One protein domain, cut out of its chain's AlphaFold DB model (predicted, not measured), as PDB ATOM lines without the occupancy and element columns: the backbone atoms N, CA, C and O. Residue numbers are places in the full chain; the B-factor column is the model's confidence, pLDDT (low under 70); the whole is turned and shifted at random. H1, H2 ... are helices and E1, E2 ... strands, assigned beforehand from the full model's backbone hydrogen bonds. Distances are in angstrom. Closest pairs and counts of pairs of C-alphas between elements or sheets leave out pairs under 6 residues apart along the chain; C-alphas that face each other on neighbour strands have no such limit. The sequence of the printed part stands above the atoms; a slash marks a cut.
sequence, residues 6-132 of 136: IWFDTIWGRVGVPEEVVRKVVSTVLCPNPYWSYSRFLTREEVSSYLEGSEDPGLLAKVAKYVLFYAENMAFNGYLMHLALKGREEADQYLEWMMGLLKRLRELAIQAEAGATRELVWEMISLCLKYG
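What this domain is: This is residues 6 to 132 of the 136 residues of an uncharacterized protein of Thermoprotei archaeon (UniProt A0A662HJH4). Three helices, the long H4 and H5 and the shorter H6, make an up-and-down bundle in which each touches the other two and runs against the one before it in the chain, and a small strand hairpin, E1 and E2, packs on one end of H4. H1 packs on H4 beyond the hairpin, while H3 lies across the far end of H4. The printed part has 127 residues, in the order E1 E2 H1 H2 H3 H4 H5 H6; the sheet E1 - E2 is antiparallel and the class is mostly helix. It is compact, with a radius of gyration of the C-alphas of 15.3 A, yet elongated, spanning 44 by 26 by 23 A.

Where its parts are: E1, residues 6 to 10, begins at C-alpha 6 (120.916, 177.293, 140.112); E2 is residues 13 to 18. H4, residues 57 to 85, is 41.9 A long; H5, residues 88 to 115, is 39.2 A. H6, residues 118 to 130, is 18.2 A and ends at C-alpha 130 (129.844, 161.031, 163.729). H1 is residues 19 to 25, H2 36 to 39 and H3 44 to 51.

How they stand to each other: In the hairpin E1 and E2, N 8 and O 15 are within hydrogen-bond range at 2.9 A. The closest C-alphas of E2 and H4 are those of Val 15 and Ala 84, 6.3 A apart. H4, the hub, touches H5 at a shallow tilt of 5 degrees, opposite ways, closest at the C-alphas of His 82 and Ala 91, 4.7 A. H5 has a kink of 36 degrees near residue 98. H6 touches residues 60 to 71 of H4, closest at the C-alphas of Ala 64 and Val 121, 5.4 A, and residues 101 to 112 of H5, closest at those of Leu 105 and Met 124, 6.1 A. H1 touches H4 at a steep tilt of 54 degrees, with the C-alphas of Val 25 and Glu 72 closest at 6.1 A. H3 and H4 only just touch, with 3 pairs of C-alphas within 8 A, the closest those of Glu 46 and Leu 59, 7.0 A. H2 is close to but not clearly touching H4, the C-alphas of Trp 36 and Tyr 66 being closest at 7.9 A. Every O i to N i+4 pair is within hydrogen-bond range in H1, H3, H4 and H6, and 22 of 24 in H5; H2 is too short for such a pair.

The domain as a whole: The C-alphas of Asp 56 and Gly 87 are the two farthest apart, at 44.4 A. The printed part has no cut and no long link; mean pLDDT of the printed part is 97.2, and no printed residue is under 70.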
ATOM      1  N   ILE A   6     121.378 176.445 139.015       96.12
ATOM      2  CA  ILE A   6     120.916 177.293 140.112       96.12
ATOM      3  C   ILE A   6     122.126 178.041 140.670       96.12
ATOM      4  O   ILE A   6     123.187 177.456 140.890       96.12
ATOM      5  N   TRP A   7     121.972 179.345 140.876       96.38
ATOM      6  CA  TRP A   7     123.039 180.207 141.371       96.38
ATOM      7  C   TRP A   7     122.853 180.511 142.850       96.38
ATOM      8  O   TRP A   7     121.765 180.909 143.260       96.38
ATOM      9  N   PHE A   8     123.934 180.386 143.613       96.12
ATOM     10  CA  PHE A   8     123.965 180.655 145.046       96.12
ATOM     11  C   PHE A   8     125.009 181.721 145.357       96.12
ATOM     12  O   PHE A   8     126.135 181.658 144.856       96.12
ATOM     13  N   ASP A   9     124.631 182.682 146.195       94.44
ATOM     14  CA  ASP A   9     125.549 183.678 146.731       94.44
ATOM     15  C   ASP A   9     126.176 183.135 148.018       94.44
ATOM     16  O   ASP A   9     125.480 182.795 148.975       94.44
ATOM     17  N   THR A  10     127.503 183.032 148.029       91.94
ATOM     18  CA  THR A  10     128.288 182.681 149.216       91.94
ATOM     19  C   THR A  10     129.123 183.883 149.641       91.94
ATOM     20  O   THR A  10     129.340 184.811 148.856       91.94
ATOM     21  N   ILE A  11     129.672 183.858 150.857       90.75
ATOM     22  CA  ILE A  11     130.566 184.930 151.321       90.75
ATOM     23  C   ILE A  11     131.895 184.997 150.542       90.75
ATOM     24  O   ILE A  11     132.613 185.986 150.659       90.75
ATOM     25  N   TRP A  12     132.214 183.979 149.731       92.06
ATOM     26  CA  TRP A  12     133.414 183.930 148.881       92.06
ATOM     27  C   TRP A  12     133.108 184.125 147.393       92.06
ATOM     28  O   TRP A  12     134.009 184.044 146.563       92.06
ATOM     29  N   GLY A  13     131.849 184.390 147.045       91.12
ATOM     30  CA  GLY A  13     131.427 184.644 145.674       91.12
ATOM     31  C   GLY A  13     130.250 183.789 145.231       91.12
ATOM     32  O   GLY A  13     129.713 182.957 145.967       91.12
ATOM     33  N   ARG A  14     129.831 184.035 143.992       95.75
ATOM     34  CA  ARG A  14     128.668 183.391 143.391       95.75
ATOM     35  C   ARG A  14     129.071 182.081 142.726       95.75
ATOM     36  O   ARG A  14     129.971 182.070 141.888       95.75
ATOM     37  N   VAL A  15     128.377 180.996 143.057       96.81
ATOM     38  CA  VAL A  15     128.637 179.660 142.498       96.81
ATOM     39  C   VAL A  15     127.417 179.117 141.765       96.81
ATOM     40  O   VAL A  15     126.275 179.335 142.173       96.81
ATOM     41  N   GLY A  16     127.666 178.417 140.658       96.81
ATOM     42  CA  GLY A  16     126.644 177.736 139.869       96.81
ATOM     43  C   GLY A  16     126.619 176.245 140.189       96.81
ATOM     44  O   GLY A  16     127.646 175.566 140.099       96.81
ATOM     45  N   VAL A  17     125.443 175.731 140.543       96.88
ATOM     46  CA  VAL A  17     125.226 174.317 140.854       96.88
ATOM     47  C   VAL A  17     124.158 173.750 139.918       96.88
ATOM     48  O   VAL A  17     123.077 174.336 139.814       96.88
ATOM     49  N   PRO A  18     124.415 172.622 139.236       96.00
ATOM     50  CA  PRO A  18     123.381 171.937 138.469       96.00
ATOM     51  C   PRO A  18     122.193 171.551 139.358       96.00
ATOM     52  O   PRO A  18     122.374 171.040 140.462       96.00
ATOM     53  N   GLU A  19     120.969 171.752 138.875       95.56
ATOM     54  CA  GLU A  19     119.740 171.433 139.612       95.56
ATOM     55  C   GLU A  19     119.705 169.967 140.076       95.56
ATOM     56  O   GLU A  19     119.263 169.672 141.186       95.56
ATOM     57  N   GLU A  20     120.215 169.046 139.259       95.06
ATOM     58  CA  GLU A  20     120.319 167.621 139.593       95.06
ATOM     59  C   GLU A  20     121.170 167.361 140.842       95.06
ATOM     60  O   GLU A  20     120.840 166.485 141.640       95.06
ATOM     61  N   VAL A  21     122.224 168.157 141.059       96.12
ATOM     62  CA  VAL A  21     123.048 168.074 142.267       96.12
ATOM     63  C   VAL A  21     122.228 168.550 143.457       96.12
ATOM     64  O   VAL A  21     122.152 167.838 144.453       96.12
ATOM     65  N   VAL A  22     121.533 169.687 143.342       96.81
ATOM     66  CA  VAL A  22     120.669 170.198 144.420       96.81
ATOM     67  C   VAL A  22     119.624 169.153 144.821       96.81
ATOM     68  O   VAL A  22     119.513 168.821 145.998       96.81
ATOM     69  N   ARG A  23     118.928 168.555 143.845       95.56
ATOM     70  CA  ARG A  23     117.919 167.503 144.072       95.56
ATOM     71  C   ARG A  23     118.510 166.205 144.626       95.56
ATOM     72  O   ARG A  23     117.822 165.466 145.323       95.56
ATOM     73  N   LYS A  24     119.777 165.905 144.327       96.00
ATOM     74  CA  LYS A  24     120.492 164.752 144.893       96.00
ATOM     75  C   LYS A  24     120.791 164.952 146.382       96.00
ATOM     76  O   LYS A  24     120.665 163.998 147.158       96.00
ATOM     77  N   VAL A  25     121.183 166.164 146.781       97.31
ATOM     78  CA  VAL A  25     121.564 166.485 148.170       97.31
ATOM     79  C   VAL A  25     120.353 166.783 149.047       97.31
ATOM     80  O   VAL A  25     120.297 166.305 150.175       97.31
ATOM     81  N   VAL A  26     119.369 167.520 148.538       97.25
ATOM     82  CA  VAL A  26     118.222 167.991 149.318       97.25
ATOM     83  C   VAL A  26     116.957 167.286 148.841       97.25
ATOM     84  O   VAL A  26     116.420 167.604 147.782       97.25
ATOM     85  N   SER A  27     116.488 166.317 149.628       96.75
ATOM     86  CA  SER A  27     115.205 165.628 149.424       96.75
ATOM     87  C   SER A  27     114.063 166.261 150.225       96.75
ATOM     88  O   SER A  27     112.895 166.011 149.935       96.75
ATOM     89  N   THR A  28     114.403 167.088 151.216       95.62
ATOM     90  CA  THR A  28     113.468 167.850 152.047       95.62
ATOM     91  C   THR A  28     113.141 169.208 151.410       95.62
ATOM     92  O   THR A  28     112.466 169.279 150.385       95.62
ATOM     93  N   VAL A  29     113.610 170.306 152.006       95.12
ATOM     94  CA  VAL A  29     113.454 171.669 151.503       95.12
ATOM     95  C   VAL A  29     114.757 172.428 151.711       95.12
ATOM     96  O   VAL A  29     115.401 172.313 152.755       95.12
ATOM     97  N   LEU A  30     115.149 173.207 150.706       95.31
ATOM     98  CA  LEU A  30     116.314 174.075 150.798       95.31
ATOM     99  C   LEU A  30     115.995 175.258 151.723       95.31
ATOM    100  O   LEU A  30     114.992 175.948 151.535       95.31
ATOM    101  N   CYS A  31     116.851 175.506 152.708       94.75
ATOM    102  CA  CYS A  31     116.695 176.568 153.686       94.75
ATOM    103  C   CYS A  31     118.022 177.315 153.879       94.75
ATOM    104  O   CYS A  31     119.042 176.674 154.136       94.75
ATOM    105  N   PRO A  32     118.034 178.660 153.815       90.19
ATOM    106  CA  PRO A  32     119.255 179.444 154.020       90.19
ATOM    107  C   PRO A  32     119.923 179.221 155.380       90.19
ATOM    108  O   PRO A  32     121.137 179.358 155.502       90.19
ATOM    109  N   ASN A  33     119.136 178.903 156.409       95.00
ATOM    110  CA  ASN A  33     119.632 178.640 157.748       95.00
ATOM    111  C   ASN A  33     118.765 177.542 158.395       95.00
ATOM    112  O   ASN A  33     117.613 177.809 158.752       95.00
ATOM    113  N   PRO A  34     119.302 176.315 158.530       97.12
ATOM    114  CA  PRO A  34     118.531 175.172 158.991       97.12
ATOM    115  C   PRO A  34     118.394 175.079 160.514       97.12
ATOM    116  O   PRO A  34     117.614 174.246 160.967       97.12
ATOM    117  N   TYR A  35     119.085 175.906 161.309       97.50
ATOM    118  CA  TYR A  35     118.980 175.861 162.772       97.50
ATOM    119  C   TYR A  35     117.522 176.032 163.202       97.50
ATOM    120  O   TYR A  35     116.850 176.954 162.736       97.50
ATOM    121  N   TRP A  36     117.021 175.151 164.072       96.94
ATOM    122  CA  TRP A  36     115.604 175.095 164.461       96.94
ATOM    123  C   TRP A  36     115.037 176.460 164.876       96.94
ATOM    124  O   TRP A  36     113.930 176.822 164.476       96.94
ATOM    125  N   SER A  37     115.827 177.254 165.603       94.81
ATOM    126  CA  SER A  37     115.441 178.580 166.097       94.81
ATOM    127  C   SER A  37     115.216 179.600 164.977       94.81
ATOM    128  O   SER A  37     114.434 180.538 165.145       94.81
ATOM    129  N   TYR A  38     115.861 179.409 163.824       96.25
ATOM    130  CA  TYR A  38     115.726 180.263 162.649       96.25
ATOM    131  C   TYR A  38     114.750 179.687 161.621       96.25
ATOM    132  O   TYR A  38     113.866 180.401 161.146       96.25
ATOM    133  N   SER A  39     114.887 178.401 161.283       95.94
ATOM    134  CA  SER A  39     114.063 177.725 160.274       95.94
ATOM    135  C   SER A  39     112.606 177.567 160.709       95.94
ATOM    136  O   SER A  39     111.732 177.400 159.860       95.94
ATOM    137  N   ARG A  40     112.341 177.630 162.025       93.88
ATOM    138  CA  ARG A  40     111.030 177.385 162.648       93.88
ATOM    139  C   ARG A  40     110.471 175.997 162.342       93.88
ATOM    140  O   ARG A  40     109.269 175.774 162.475       93.88
ATOM    141  N   PHE A  41     111.333 175.064 161.935       96.06
ATOM    142  CA  PHE A  41     110.935 173.680 161.710       96.06
ATOM    143  C   PHE A  41     110.498 173.032 163.030       96.06
ATOM    144  O   PHE A  41     109.508 172.307 163.059       96.06
ATOM    145  N   LEU A  42     111.192 173.358 164.125       97.88
ATOM    146  CA  LEU A  42     110.800 173.048 165.497       97.88
ATOM    147  C   LEU A  42     110.650 174.345 166.297       97.88
ATOM    148  O   LEU A  42     111.383 175.314 166.090       97.88
ATOM    149  N   THR A  43     109.704 174.347 167.224       98.00
ATOM    150  CA  THR A  43     109.571 175.379 168.257       98.00
ATOM    151  C   THR A  43     110.517 175.098 169.421       98.00
ATOM    152  O   THR A  43     111.020 173.984 169.580       98.00
ATOM    153  N   ARG A  44     110.750 176.104 170.270       97.69
ATOM    154  CA  ARG A  44     111.566 175.925 171.477       97.69
ATOM    155  C   ARG A  44     110.947 174.881 172.402       97.69
ATOM    156  O   ARG A  44     111.669 174.066 172.958       97.69
ATOM    157  N   GLU A  45     109.628 174.902 172.544       98.31
ATOM    158  CA  GLU A  45     108.862 173.997 173.395       98.31
ATOM    159  C   GLU A  45     108.995 172.547 172.917       98.31
ATOM    160  O   GLU A  45     109.200 171.650 173.727       98.31
ATOM    161  N   GLU A  46     108.959 172.320 171.602       98.44
ATOM    162  CA  GLU A  46     109.180 170.999 171.002       98.44
ATOM    163  C   GLU A  46     110.612 170.498 171.222       98.44
ATOM    164  O   GLU A  46     110.805 169.336 171.577       98.44
ATOM    165  N   VAL A  47     111.614 171.370 171.060       98.12
ATOM    166  CA  VAL A  47     113.016 171.023 171.334       98.12
ATOM    167  C   VAL A  47     113.207 170.689 172.813       98.12
ATOM    168  O   VAL A  47     113.750 169.635 173.130       98.12
ATOM    169  N   SER A  48     112.718 171.536 173.722       98.19
ATOM    170  CA  SER A  48     112.776 171.285 175.165       98.19
ATOM    171  C   SER A  48     112.078 169.976 175.534       98.19
ATOM    172  O   SER A  48     112.692 169.138 176.183       98.19
ATOM    173  N   SER A  49     110.858 169.748 175.040       98.25
ATOM    174  CA  SER A  49     110.099 168.515 175.279       98.25
ATOM    175  C   SER A  49     110.860 167.267 174.810       98.25
ATOM    176  O   SER A  49     110.931 166.266 175.525       98.25
ATOM    177  N   TYR A  50     111.496 167.326 173.636       98.25
ATOM    178  CA  TYR A  50     112.341 166.238 173.149       98.25
ATOM    179  C   TYR A  50     113.562 166.002 174.052       98.25
ATOM    180  O   TYR A  50     113.832 164.857 174.438       98.25
ATOM    181  N   LEU A  51     114.293 167.061 174.412       97.31
ATOM    182  CA  LEU A  51     115.488 166.974 175.259       97.31
ATOM    183  C   LEU A  51     115.162 166.466 176.672       97.31
ATOM    184  O   LEU A  51     115.940 165.704 177.236       97.31
ATOM    185  N   GLU A  52     113.989 166.813 177.201       98.00
ATOM    186  CA  GLU A  52     113.482 166.373 178.508       98.00
ATOM    187  C   GLU A  52     112.992 164.918 178.530       98.00
ATOM    188  O   GLU A  52     112.715 164.386 179.602       98.00
ATOM    189  N   GLY A  53     112.928 164.245 177.377       97.62
ATOM    190  CA  GLY A  53     112.639 162.811 177.324       97.62
ATOM    191  C   GLY A  53     111.298 162.428 176.714       97.62
ATOM    192  O   GLY A  53     110.901 161.281 176.879       97.62
ATOM    193  N   SER A  54     110.603 163.333 176.016       97.38
ATOM    194  CA  SER A  54     109.316 163.003 175.392       97.38
ATOM    195  C   SER A  54     109.396 161.756 174.500       97.38
ATOM    196  O   SER A  54     110.331 161.597 173.705       97.38
ATOM    197  N   GLU A  55     108.383 160.901 174.642       96.88
ATOM    198  CA  GLU A  55     108.131 159.710 173.822       96.88
ATOM    199  C   GLU A  55     106.930 159.902 172.881       96.88
ATOM    200  O   GLU A  55     106.471 158.943 172.265       96.88
ATOM    201  N   ASP A  56     106.405 161.131 172.759       97.88
ATOM    202  CA  ASP A  56     105.302 161.438 171.844       97.88
ATOM    203  C   ASP A  56     105.708 161.084 170.396       97.88
ATOM    204  O   ASP A  56     106.626 161.709 169.847       97.88
ATOM    205  N   PRO A  57     105.039 160.113 169.742       96.75
ATOM    206  CA  PRO A  57     105.442 159.660 168.412       96.75
ATOM    207  C   PRO A  57     105.361 160.755 167.341       96.75
ATOM    208  O   PRO A  57     106.147 160.754 166.394       96.75
ATOM    209  N   GLY A  58     104.432 161.705 167.481       97.81
ATOM    210  CA  GLY A  58     104.279 162.832 166.565       97.81
ATOM    211  C   GLY A  58     105.437 163.819 166.684       97.81
ATOM    212  O   GLY A  58     106.006 164.227 165.666       97.81
ATOM    213  N   LEU A  59     105.841 164.150 167.914       98.44
ATOM    214  CA  LEU A  59     107.033 164.961 168.159       98.44
ATOM    215  C   LEU A  59     108.293 164.250 167.655       98.44
ATOM    216  O   LEU A  59     109.096 164.861 166.951       98.44
ATOM    217  N   LEU A  60     108.456 162.961 167.954       98.75
ATOM    218  CA  LEU A  60     109.618 162.183 167.523       98.75
ATOM    219  C   LEU A  60     109.723 162.098 165.994       98.75
ATOM    220  O   LEU A  60     110.804 162.309 165.445       98.75
ATOM    221  N   ALA A  61     108.611 161.874 165.288       98.50
ATOM    222  CA  ALA A  61     108.587 161.885 163.826       98.50
ATOM    223  C   ALA A  61     108.955 163.267 163.262       98.50
ATOM    224  O   ALA A  61     109.702 163.373 162.285       98.50
ATOM    225  N   LYS A  62     108.482 164.345 163.900       98.50
ATOM    226  CA  LYS A  62     108.836 165.719 163.526       98.50
ATOM    227  C   LYS A  62     110.326 166.001 163.737       98.50
ATOM    228  O   LYS A  62     110.963 166.577 162.854       98.50
ATOM    229  N   VAL A  63     110.889 165.557 164.859       98.62
ATOM    230  CA  VAL A  63     112.322 165.678 165.159       98.62
ATOM    231  C   VAL A  63     113.162 164.869 164.169       98.62
ATOM    232  O   VAL A  63     114.131 165.402 163.636       98.62
ATOM    233  N   ALA A  64     112.777 163.633 163.844       98.69
ATOM    234  CA  ALA A  64     113.455 162.832 162.820       98.69
ATOM    235  C   ALA A  64     113.516 163.569 161.471       98.69
ATOM    236  O   ALA A  64     114.576 163.673 160.847       98.69
ATOM    237  N   LYS A  65     112.389 164.156 161.050       98.50
ATOM    238  CA  LYS A  65     112.309 164.990 159.842       98.50
ATOM    239  C   LYS A  65     113.229 166.204 159.911       98.50
ATOM    240  O   LYS A  65     113.914 166.496 158.932       98.50
ATOM    241  N   TYR A  66     113.268 166.881 161.057       98.62
ATOM    242  CA  TYR A  66     114.164 168.010 161.288       98.62
ATOM    243  C   TYR A  66     115.639 167.603 161.185       98.62
ATOM    244  O   TYR A  66     116.403 168.302 160.530       98.62
ATOM    245  N   VAL A  67     116.042 166.467 161.762       98.75
ATOM    246  CA  VAL A  67     117.436 165.991 161.702       98.75
ATOM    247  C   VAL A  67     117.874 165.744 160.255       98.75
ATOM    248  O   VAL A  67     118.957 166.182 159.866       98.75
ATOM    249  N   LEU A  68     117.027 165.110 159.433       98.81
ATOM    250  CA  LEU A  68     117.303 164.945 158.002       98.81
ATOM    251  C   LEU A  68     117.381 166.302 157.285       98.81
ATOM    252  O   LEU A  68     118.350 166.562 156.575       98.81
ATOM    253  N   PHE A  69     116.389 167.170 157.493       98.69
ATOM    254  CA  PHE A  69     116.354 168.519 156.924       98.69
ATOM    255  C   PHE A  69     117.623 169.318 157.259       98.69
ATOM    256  O   PHE A  69     118.222 169.938 156.377       98.69
ATOM    257  N   TYR A  70     118.057 169.273 158.517       98.69
ATOM    258  CA  TYR A  70     119.260 169.939 158.988       98.69
ATOM    259  C   TYR A  70     120.503 169.383 158.296       98.69
ATOM    260  O   TYR A  70     121.279 170.145 157.719       98.69
ATOM    261  N   ALA A  71     120.665 168.058 158.286       98.69
ATOM    262  CA  ALA A  71     121.831 167.414 157.697       98.69
ATOM    263  C   ALA A  71     121.954 167.678 156.189       98.69
ATOM    264  O   ALA A  71     123.049 167.969 155.714       98.69
ATOM    265  N   GLU A  72     120.850 167.635 155.439       98.69
ATOM    266  CA  GLU A  72     120.854 167.937 154.004       98.69
ATOM    267  C   GLU A  72     121.264 169.383 153.718       98.69
ATOM    268  O   GLU A  72     122.093 169.627 152.841       98.69
ATOM    269  N   ASN A  73     120.726 170.343 154.474       98.44
ATOM    270  CA  ASN A  73     121.054 171.756 154.290       98.44
ATOM    271  C   ASN A  73     122.485 172.085 154.726       98.44
ATOM    272  O   ASN A  73     123.167 172.850 154.045       98.44
ATOM    273  N   MET A  74     122.974 171.478 155.809       98.31
ATOM    274  CA  MET A  74     124.361 171.647 156.246       98.31
ATOM    275  C   MET A  74     125.349 171.000 155.274       98.31
ATOM    276  O   MET A  74     126.347 171.625 154.919       98.31
ATOM    277  N   ALA A  75     125.051 169.794 154.780       98.25
ATOM    278  CA  ALA A  75     125.847 169.150 153.739       98.25
ATOM    279  C   ALA A  75     125.859 169.991 152.456       98.25
ATOM    280  O   ALA A  75     126.908 170.208 151.856       98.25
ATOM    281  N   PHE A  76     124.710 170.525 152.043       98.25
ATOM    282  CA  PHE A  76     124.653 171.378 150.864       98.25
ATOM    283  C   PHE A  76     125.426 172.692 151.056       98.25
ATOM    284  O   PHE A  76     126.159 173.105 150.162       98.25
ATOM    285  N   ASN A  77     125.345 173.319 152.232       97.00
ATOM    286  CA  ASN A  77     126.154 174.496 152.550       97.00
ATOM    287  C   ASN A  77     127.656 174.171 152.483       97.00
ATOM    288  O   ASN A  77     128.395 174.852 151.775       97.00
ATOM    289  N   GLY A  78     128.093 173.077 153.112       96.94
ATOM    290  CA  GLY A  78     129.480 172.615 153.041       96.94
ATOM    291  C   GLY A  78     129.951 172.363 151.606       96.94
ATOM    292  O   GLY A  78     131.078 172.724 151.261       96.94
ATOM    293  N   TYR A  79     129.077 171.839 150.741       97.81
ATOM    294  CA  TYR A  79     129.350 171.692 149.312       97.81
ATOM    295  C   TYR A  79     129.576 173.047 148.632       97.81
ATOM    296  O   TYR A  79     130.569 173.221 147.927       97.81
ATOM    297  N   LEU A  80     128.699 174.029 148.874       97.56
ATOM    298  CA  LEU A  80     128.844 175.385 148.335       97.56
ATOM    299  C   LEU A  80     130.142 176.052 148.811       97.56
ATOM    300  O   LEU A  80     130.821 176.689 148.006       97.56
ATOM    301  N   MET A  81     130.514 175.871 150.084       96.31
ATOM    302  CA  MET A  81     131.782 176.364 150.633       96.31
ATOM    303  C   MET A  81     132.985 175.781 149.883       96.31
ATOM    304  O   MET A  81     133.858 176.526 149.438       96.31
ATOM    305  N   HIS A  82     133.029 174.455 149.720       97.31
ATOM    306  CA  HIS A  82     134.113 173.784 148.999       97.31
ATOM    307  C   HIS A  82     134.159 174.224 147.537       97.31
ATOM    308  O   HIS A  82     135.233 174.522 147.022       97.31
ATOM    309  N   LEU A  83     132.999 174.348 146.891       97.31
ATOM    310  CA  LEU A  83     132.913 174.775 145.502       97.31
ATOM    311  C   LEU A  83     133.453 176.197 145.310       97.31
ATOM    312  O   LEU A  83     134.170 176.444 144.343       97.31
ATOM    313  N   ALA A  84     133.141 177.110 146.233       96.94
ATOM    314  CA  ALA A  84     133.594 178.497 146.173       96.94
ATOM    315  C   ALA A  84     135.094 178.654 146.486       96.94
ATOM    316  O   ALA A  84     135.765 179.470 145.860       96.94
ATOM    317  N   LEU A  85     135.621 177.885 147.446       96.50
ATOM    318  CA  LEU A  85     136.989 178.049 147.955       96.50
ATOM    319  C   LEU A  85     138.031 177.172 147.261       96.50
ATOM    320  O   LEU A  85     139.180 177.580 147.109       96.50
ATOM    321  N   LYS A  86     137.647 175.948 146.902       96.25
ATOM    322  CA  LYS A  86     138.562 174.895 146.445       96.25
ATOM    323  C   LYS A  86     138.253 174.388 145.037       96.25
ATOM    324  O   LYS A  86     139.083 173.714 144.434       96.25
ATOM    325  N   GLY A  87     137.079 174.717 144.503       95.75
ATOM    326  CA  GLY A  87     136.641 174.290 143.181       95.75
ATOM    327  C   GLY A  87     135.881 172.963 143.183       95.75
ATOM    328  O   GLY A  87     135.583 172.370 144.219       95.75
ATOM    329  N   ARG A  88     135.504 172.530 141.977       96.19
ATOM    330  CA  ARG A  88     134.514 171.465 141.767       96.19
ATOM    331  C   ARG A  88     134.964 170.090 142.253       96.19
ATOM    332  O   ARG A  88     134.164 169.396 142.861       96.19
ATOM    333  N   GLU A  89     136.217 169.719 142.019       97.75
ATOM    334  CA  GLU A  89     136.734 168.397 142.391       97.75
ATOM    335  C   GLU A  89     136.646 168.152 143.905       97.75
ATOM    336  O   GLU A  89     136.043 167.176 144.344       97.75
ATOM    337  N   GLU A  90     137.151 169.089 144.708       98.00
ATOM    338  CA  GLU A  90     137.082 169.030 146.175       98.00
ATOM    339  C   GLU A  90     135.640 169.073 146.694       98.00
ATOM    340  O   GLU A  90     135.300 168.390 147.662       98.00
ATOM    341  N   ALA A  91     134.772 169.860 146.051       97.88
ATOM    342  CA  ALA A  91     133.359 169.913 146.405       97.88
ATOM    343  C   ALA A  91     132.665 168.570 146.154       97.88
ATOM    344  O   ALA A  91     131.915 168.091 147.004       97.88
ATOM    345  N   ASP A  92     132.928 167.945 145.008       97.56
ATOM    346  CA  ASP A  92     132.315 166.675 144.639       97.56
ATOM    347  C   ASP A  92     132.836 165.526 145.533       97.56
ATOM    348  O   ASP A  92     132.028 164.702 145.961       97.56
ATOM    349  N   GLN A  93     134.119 165.528 145.928       98.00
ATOM    350  CA  GLN A  93     134.672 164.585 146.921       98.00
ATOM    351  C   GLN A  93     134.028 164.749 148.308       98.00
ATOM    352  O   GLN A  93     133.616 163.767 148.931       98.00
ATOM    353  N   TYR A  94     133.895 165.992 148.790       98.12
ATOM    354  CA  TYR A  94     133.184 166.282 150.038       98.12
ATOM    355  C   TYR A  94     131.739 165.771 149.978       98.12
ATOM    356  O   TYR A  94     131.252 165.135 150.918       98.12
ATOM    357  N   LEU A  95     131.052 166.025 148.861       97.50
ATOM    358  CA  LEU A  95     129.675 165.594 148.701       97.50
ATOM    359  C   LEU A  95     129.565 164.070 148.661       97.50
ATOM    360  O   LEU A  95     128.675 163.521 149.302       97.50
ATOM    361  N   GLU A  96     130.456 163.379 147.950       97.69
ATOM    362  CA  GLU A  96     130.494 161.915 147.916       97.69
ATOM    363  C   GLU A  96     130.608 161.318 149.324       97.69
ATOM    364  O   GLU A  96     129.829 160.428 149.675       97.69
ATOM    365  N   TRP A  97     131.488 161.871 150.161       97.38
ATOM    366  CA  TRP A  97     131.608 161.477 151.563       97.38
ATOM    367  C   TRP A  97     130.305 161.707 152.351       97.38
ATOM    368  O   TRP A  97     129.824 160.802 153.040       97.38
ATOM    369  N   MET A  98     129.670 162.874 152.195       98.38
ATOM    370  CA  MET A  98     128.408 163.201 152.874       98.38
ATOM    371  C   MET A  98     127.213 162.374 152.384       98.38
ATOM    372  O   MET A  98     126.277 162.131 153.148       98.38
ATOM    373  N   MET A  99     127.216 161.891 151.139       98.00
ATOM    374  CA  MET A  99     126.106 161.095 150.604       98.00
ATOM    375  C   MET A  99     125.880 159.792 151.385       98.00
ATOM    376  O   MET A  99     124.740 159.325 151.449       98.00
ATOM    377  N   GLY A 100     126.921 159.228 152.011       97.31
ATOM    378  CA  GLY A 100     126.789 158.073 152.904       97.31
ATOM    379  C   GLY A 100     125.896 158.368 154.115       97.31
ATOM    380  O   GLY A 100     124.979 157.598 154.408       97.31
ATOM    381  N   LEU A 101     126.110 159.519 154.763       98.31
ATOM    382  CA  LEU A 101     125.259 160.024 155.844       98.31
ATOM    383  C   LEU A 101     123.826 160.258 155.357       98.31
ATOM    384  O   LEU A 101     122.883 159.716 155.932       98.31
ATOM    385  N   LEU A 102     123.658 161.054 154.294       98.69
ATOM    386  CA  LEU A 102     122.333 161.493 153.845       98.69
ATOM    387  C   LEU A 102     121.454 160.320 153.414       98.69
ATOM    388  O   LEU A 102     120.270 160.284 153.738       98.69
ATOM    389  N   LYS A 103     122.030 159.323 152.730       98.56
ATOM    390  CA  LYS A 103     121.298 158.107 152.360       98.56
ATOM    391  C   LYS A 103     120.768 157.387 153.600       98.56
ATOM    392  O   LYS A 103     119.585 157.057 153.645       98.56
ATOM    393  N   ARG A 104     121.613 157.190 154.616       98.62
ATOM    394  CA  ARG A 104     121.210 156.501 155.845       98.62
ATOM    395  C   ARG A 104     120.169 157.298 156.635       98.62
ATOM    396  O   ARG A 104     119.202 156.713 157.108       98.62
ATOM    397  N   LEU A 105     120.311 158.621 156.728       98.75
ATOM    398  CA  LEU A 105     119.307 159.469 157.379       98.75
ATOM    399  C   LEU A 105     117.949 159.417 156.671       98.75
ATOM    400  O   LEU A 105     116.928 159.396 157.348       98.75
ATOM    401  N   ARG A 106     117.911 159.349 155.334       98.69
ATOM    402  CA  ARG A 106     116.654 159.198 154.577       98.69
ATOM    403  C   ARG A 106     115.959 157.873 154.884       98.69
ATOM    404  O   ARG A 106     114.752 157.855 155.098       98.69
ATOM    405  N   GLU A 107     116.713 156.776 154.957       98.50
ATOM    406  CA  GLU A 107     116.180 155.461 155.346       98.50
ATOM    407  C   GLU A 107     115.601 155.471 156.769       98.50
ATOM    408  O   GLU A 107     114.545 154.886 157.011       98.50
ATOM    409  N   LEU A 108     116.280 156.131 157.713       98.56
ATOM    410  CA  LEU A 108     115.820 156.264 159.100       98.56
ATOM    411  C   LEU A 108     114.615 157.204 159.217       98.56
ATOM    412  O   LEU A 108     113.686 156.912 159.962       98.56
ATOM    413  N   ALA A 109     114.580 158.287 158.439       97.94
ATOM    414  CA  ALA A 109     113.440 159.195 158.392       97.94
ATOM    415  C   ALA A 109     112.173 158.488 157.889       97.94
ATOM    416  O   ALA A 109     111.115 158.662 158.482       97.94
ATOM    417  N   ILE A 110     112.280 157.633 156.863       98.00
ATOM    418  CA  ILE A 110     111.154 156.808 156.388       98.00
ATOM    419  C   ILE A 110     110.668 155.857 157.493       98.00
ATOM    420  O   ILE A 110     109.466 155.703 157.695       98.00
ATOM    421  N   GLN A 111     111.587 155.236 158.240       98.00
ATOM    422  CA  GLN A 111     111.217 154.393 159.385       98.00
ATOM    423  C   GLN A 111     110.508 155.207 160.475       98.00
ATOM    424  O   GLN A 111     109.503 154.756 161.018       98.00
ATOM    425  N   ALA A 112     110.974 156.427 160.748       97.50
ATOM    426  CA  ALA A 112     110.369 157.305 161.742       97.50
ATOM    427  C   ALA A 112     108.974 157.787 161.320       97.50
ATOM    428  O   ALA A 112     108.091 157.915 162.163       97.50
ATOM    429  N   GLU A 113     108.737 158.000 160.024       94.56
ATOM    430  CA  GLU A 113     107.395 158.285 159.501       94.56
ATOM    431  C   GLU A 113     106.420 157.120 159.722       94.56
ATOM    432  O   GLU A 113     105.235 157.357 159.946       94.56
ATOM    433  N   ALA A 114     106.905 155.874 159.688       95.50
ATOM    434  CA  ALA A 114     106.092 154.687 159.950       95.50
ATOM    435  C   ALA A 114     105.889 154.408 161.453       95.50
ATOM    436  O   ALA A 114     104.875 153.827 161.840       95.50
ATOM    437  N   GLY A 115     106.842 154.810 162.294       96.19
ATOM    438  CA  GLY A 115     106.793 154.618 163.740       96.19
ATOM    439  C   GLY A 115     108.052 155.145 164.415       96.19
ATOM    440  O   GLY A 115     109.018 154.409 164.604       96.19
ATOM    441  N   ALA A 116     108.048 156.427 164.775       96.88
ATOM    442  CA  ALA A 116     109.183 157.054 165.435       96.88
ATOM    443  C   ALA A 116     109.317 156.589 166.890       96.88
ATOM    444  O   ALA A 116     108.373 156.685 167.673       96.88
ATOM    445  N   THR A 117     110.523 156.155 167.256       98.19
ATOM    446  CA  THR A 117     110.924 155.929 168.648       98.19
ATOM    447  C   THR A 117     112.082 156.846 169.011       98.19
ATOM    448  O   THR A 117     112.765 157.401 168.140       98.19
ATOM    449  N   ARG A 118     112.324 157.016 170.310       97.81
ATOM    450  CA  ARG A 118     113.423 157.851 170.791       97.81
ATOM    451  C   ARG A 118     114.778 157.291 170.368       97.81
ATOM    452  O   ARG A 118     115.657 158.061 169.991       97.81
ATOM    453  N   GLU A 119     114.926 155.971 170.373       98.19
ATOM    454  CA  GLU A 119     116.130 155.260 169.938       98.19
ATOM    455  C   GLU A 119     116.408 155.516 168.460       98.19
ATOM    456  O   GLU A 119     117.546 155.798 168.094       98.19
ATOM    457  N   LEU A 120     115.368 155.483 167.621       98.38
ATOM    458  CA  LEU A 120     115.500 155.746 166.192       98.38
ATOM    459  C   LEU A 120     115.943 157.190 165.924       98.38
ATOM    460  O   LEU A 120     116.866 157.430 165.145       98.38
ATOM    461  N   VAL A 121     115.324 158.161 166.601       98.50
ATOM    462  CA  VAL A 121     115.730 159.573 166.508       98.50
ATOM    463  C   VAL A 121     117.165 159.758 167.012       98.50
ATOM    464  O   VAL A 121     117.957 160.472 166.395       98.50
ATOM    465  N   TRP A 122     117.527 159.092 168.108       98.38
ATOM    466  CA  TRP A 122     118.879 159.142 168.649       98.38
ATOM    467  C   TRP A 122     119.915 158.506 167.716       98.38
ATOM    468  O   TRP A 122     121.025 159.026 167.610       98.38
ATOM    469  N   GLU A 123     119.572 157.436 166.989       98.62
ATOM    470  CA  GLU A 123     120.430 156.867 165.942       98.62
ATOM    471  C   GLU A 123     120.724 157.913 164.859       98.62
ATOM    472  O   GLU A 123     121.880 158.091 164.471       98.62
ATOM    473  N   MET A 124     119.705 158.659 164.418       98.75
ATOM    474  CA  MET A 124     119.877 159.733 163.435       98.75
ATOM    475  C   MET A 124     120.811 160.836 163.950       98.75
ATOM    476  O   MET A 124     121.737 161.233 163.242       98.75
ATOM    477  N   ILE A 125     120.615 161.302 165.187       98.62
ATOM    478  CA  ILE A 125     121.470 162.328 165.808       98.62
ATOM    479  C   ILE A 125     122.900 161.813 165.975       98.62
ATOM    480  O   ILE A 125     123.851 162.490 165.594       98.62
ATOM    481  N   SER A 126     123.068 160.591 166.480       98.50
ATOM    482  CA  SER A 126     124.381 159.961 166.662       98.50
ATOM    483  C   SER A 126     125.140 159.852 165.340       98.50
ATOM    484  O   SER A 126     126.355 160.055 165.288       98.50
ATOM    485  N   LEU A 127     124.426 159.565 164.249       98.44
ATOM    486  CA  LEU A 127     125.013 159.526 162.921       98.44
ATOM    487  C   LEU A 127     125.440 160.919 162.444       98.44
ATOM    488  O   LEU A 127     126.535 161.045 161.904       98.44
ATOM    489  N   CYS A 128     124.642 161.963 162.687       98.69
ATOM    490  CA  CYS A 128     125.053 163.348 162.435       98.69
ATOM    491  C   CYS A 128     126.334 163.706 163.205       98.69
ATOM    492  O   CYS A 128     127.298 164.176 162.597       98.69
ATOM    493  N   LEU A 129     126.393 163.394 164.504       98.38
ATOM    494  CA  LEU A 129     127.551 163.689 165.353       98.38
ATOM    495  C   LEU A 129     128.826 162.995 164.853       98.38
ATOM    496  O   LEU A 129     129.895 163.602 164.835       98.38
ATOM    497  N   LYS A 130     128.720 161.753 164.354       98.06
ATOM    498  CA  LYS A 130     129.844 161.031 163.729       98.06
ATOM    499  C   LYS A 130     130.434 161.765 162.515       98.06
ATOM    500  O   LYS A 130     131.616 161.598 162.224       98.06
ATOM    501  N   TYR A 131     129.626 162.558 161.813       97.69
ATOM    502  CA  TYR A 131     130.037 163.375 160.667       97.69
ATOM    503  C   TYR A 131     130.317 164.840 161.045       97.69
ATOM    504  O   TYR A 131     130.536 165.668 160.164       97.69
ATOM    505  N   GLY A 132     130.332 165.172 162.341       97.12
ATOM    506  CA  GLY A 132     130.584 166.531 162.823       97.12
ATOM    507  C   GLY A 132     129.408 167.492 162.630       97.12
ATOM    508  O   GLY A 132     129.619 168.700 162.569       97.12
TER     509      GLY A 132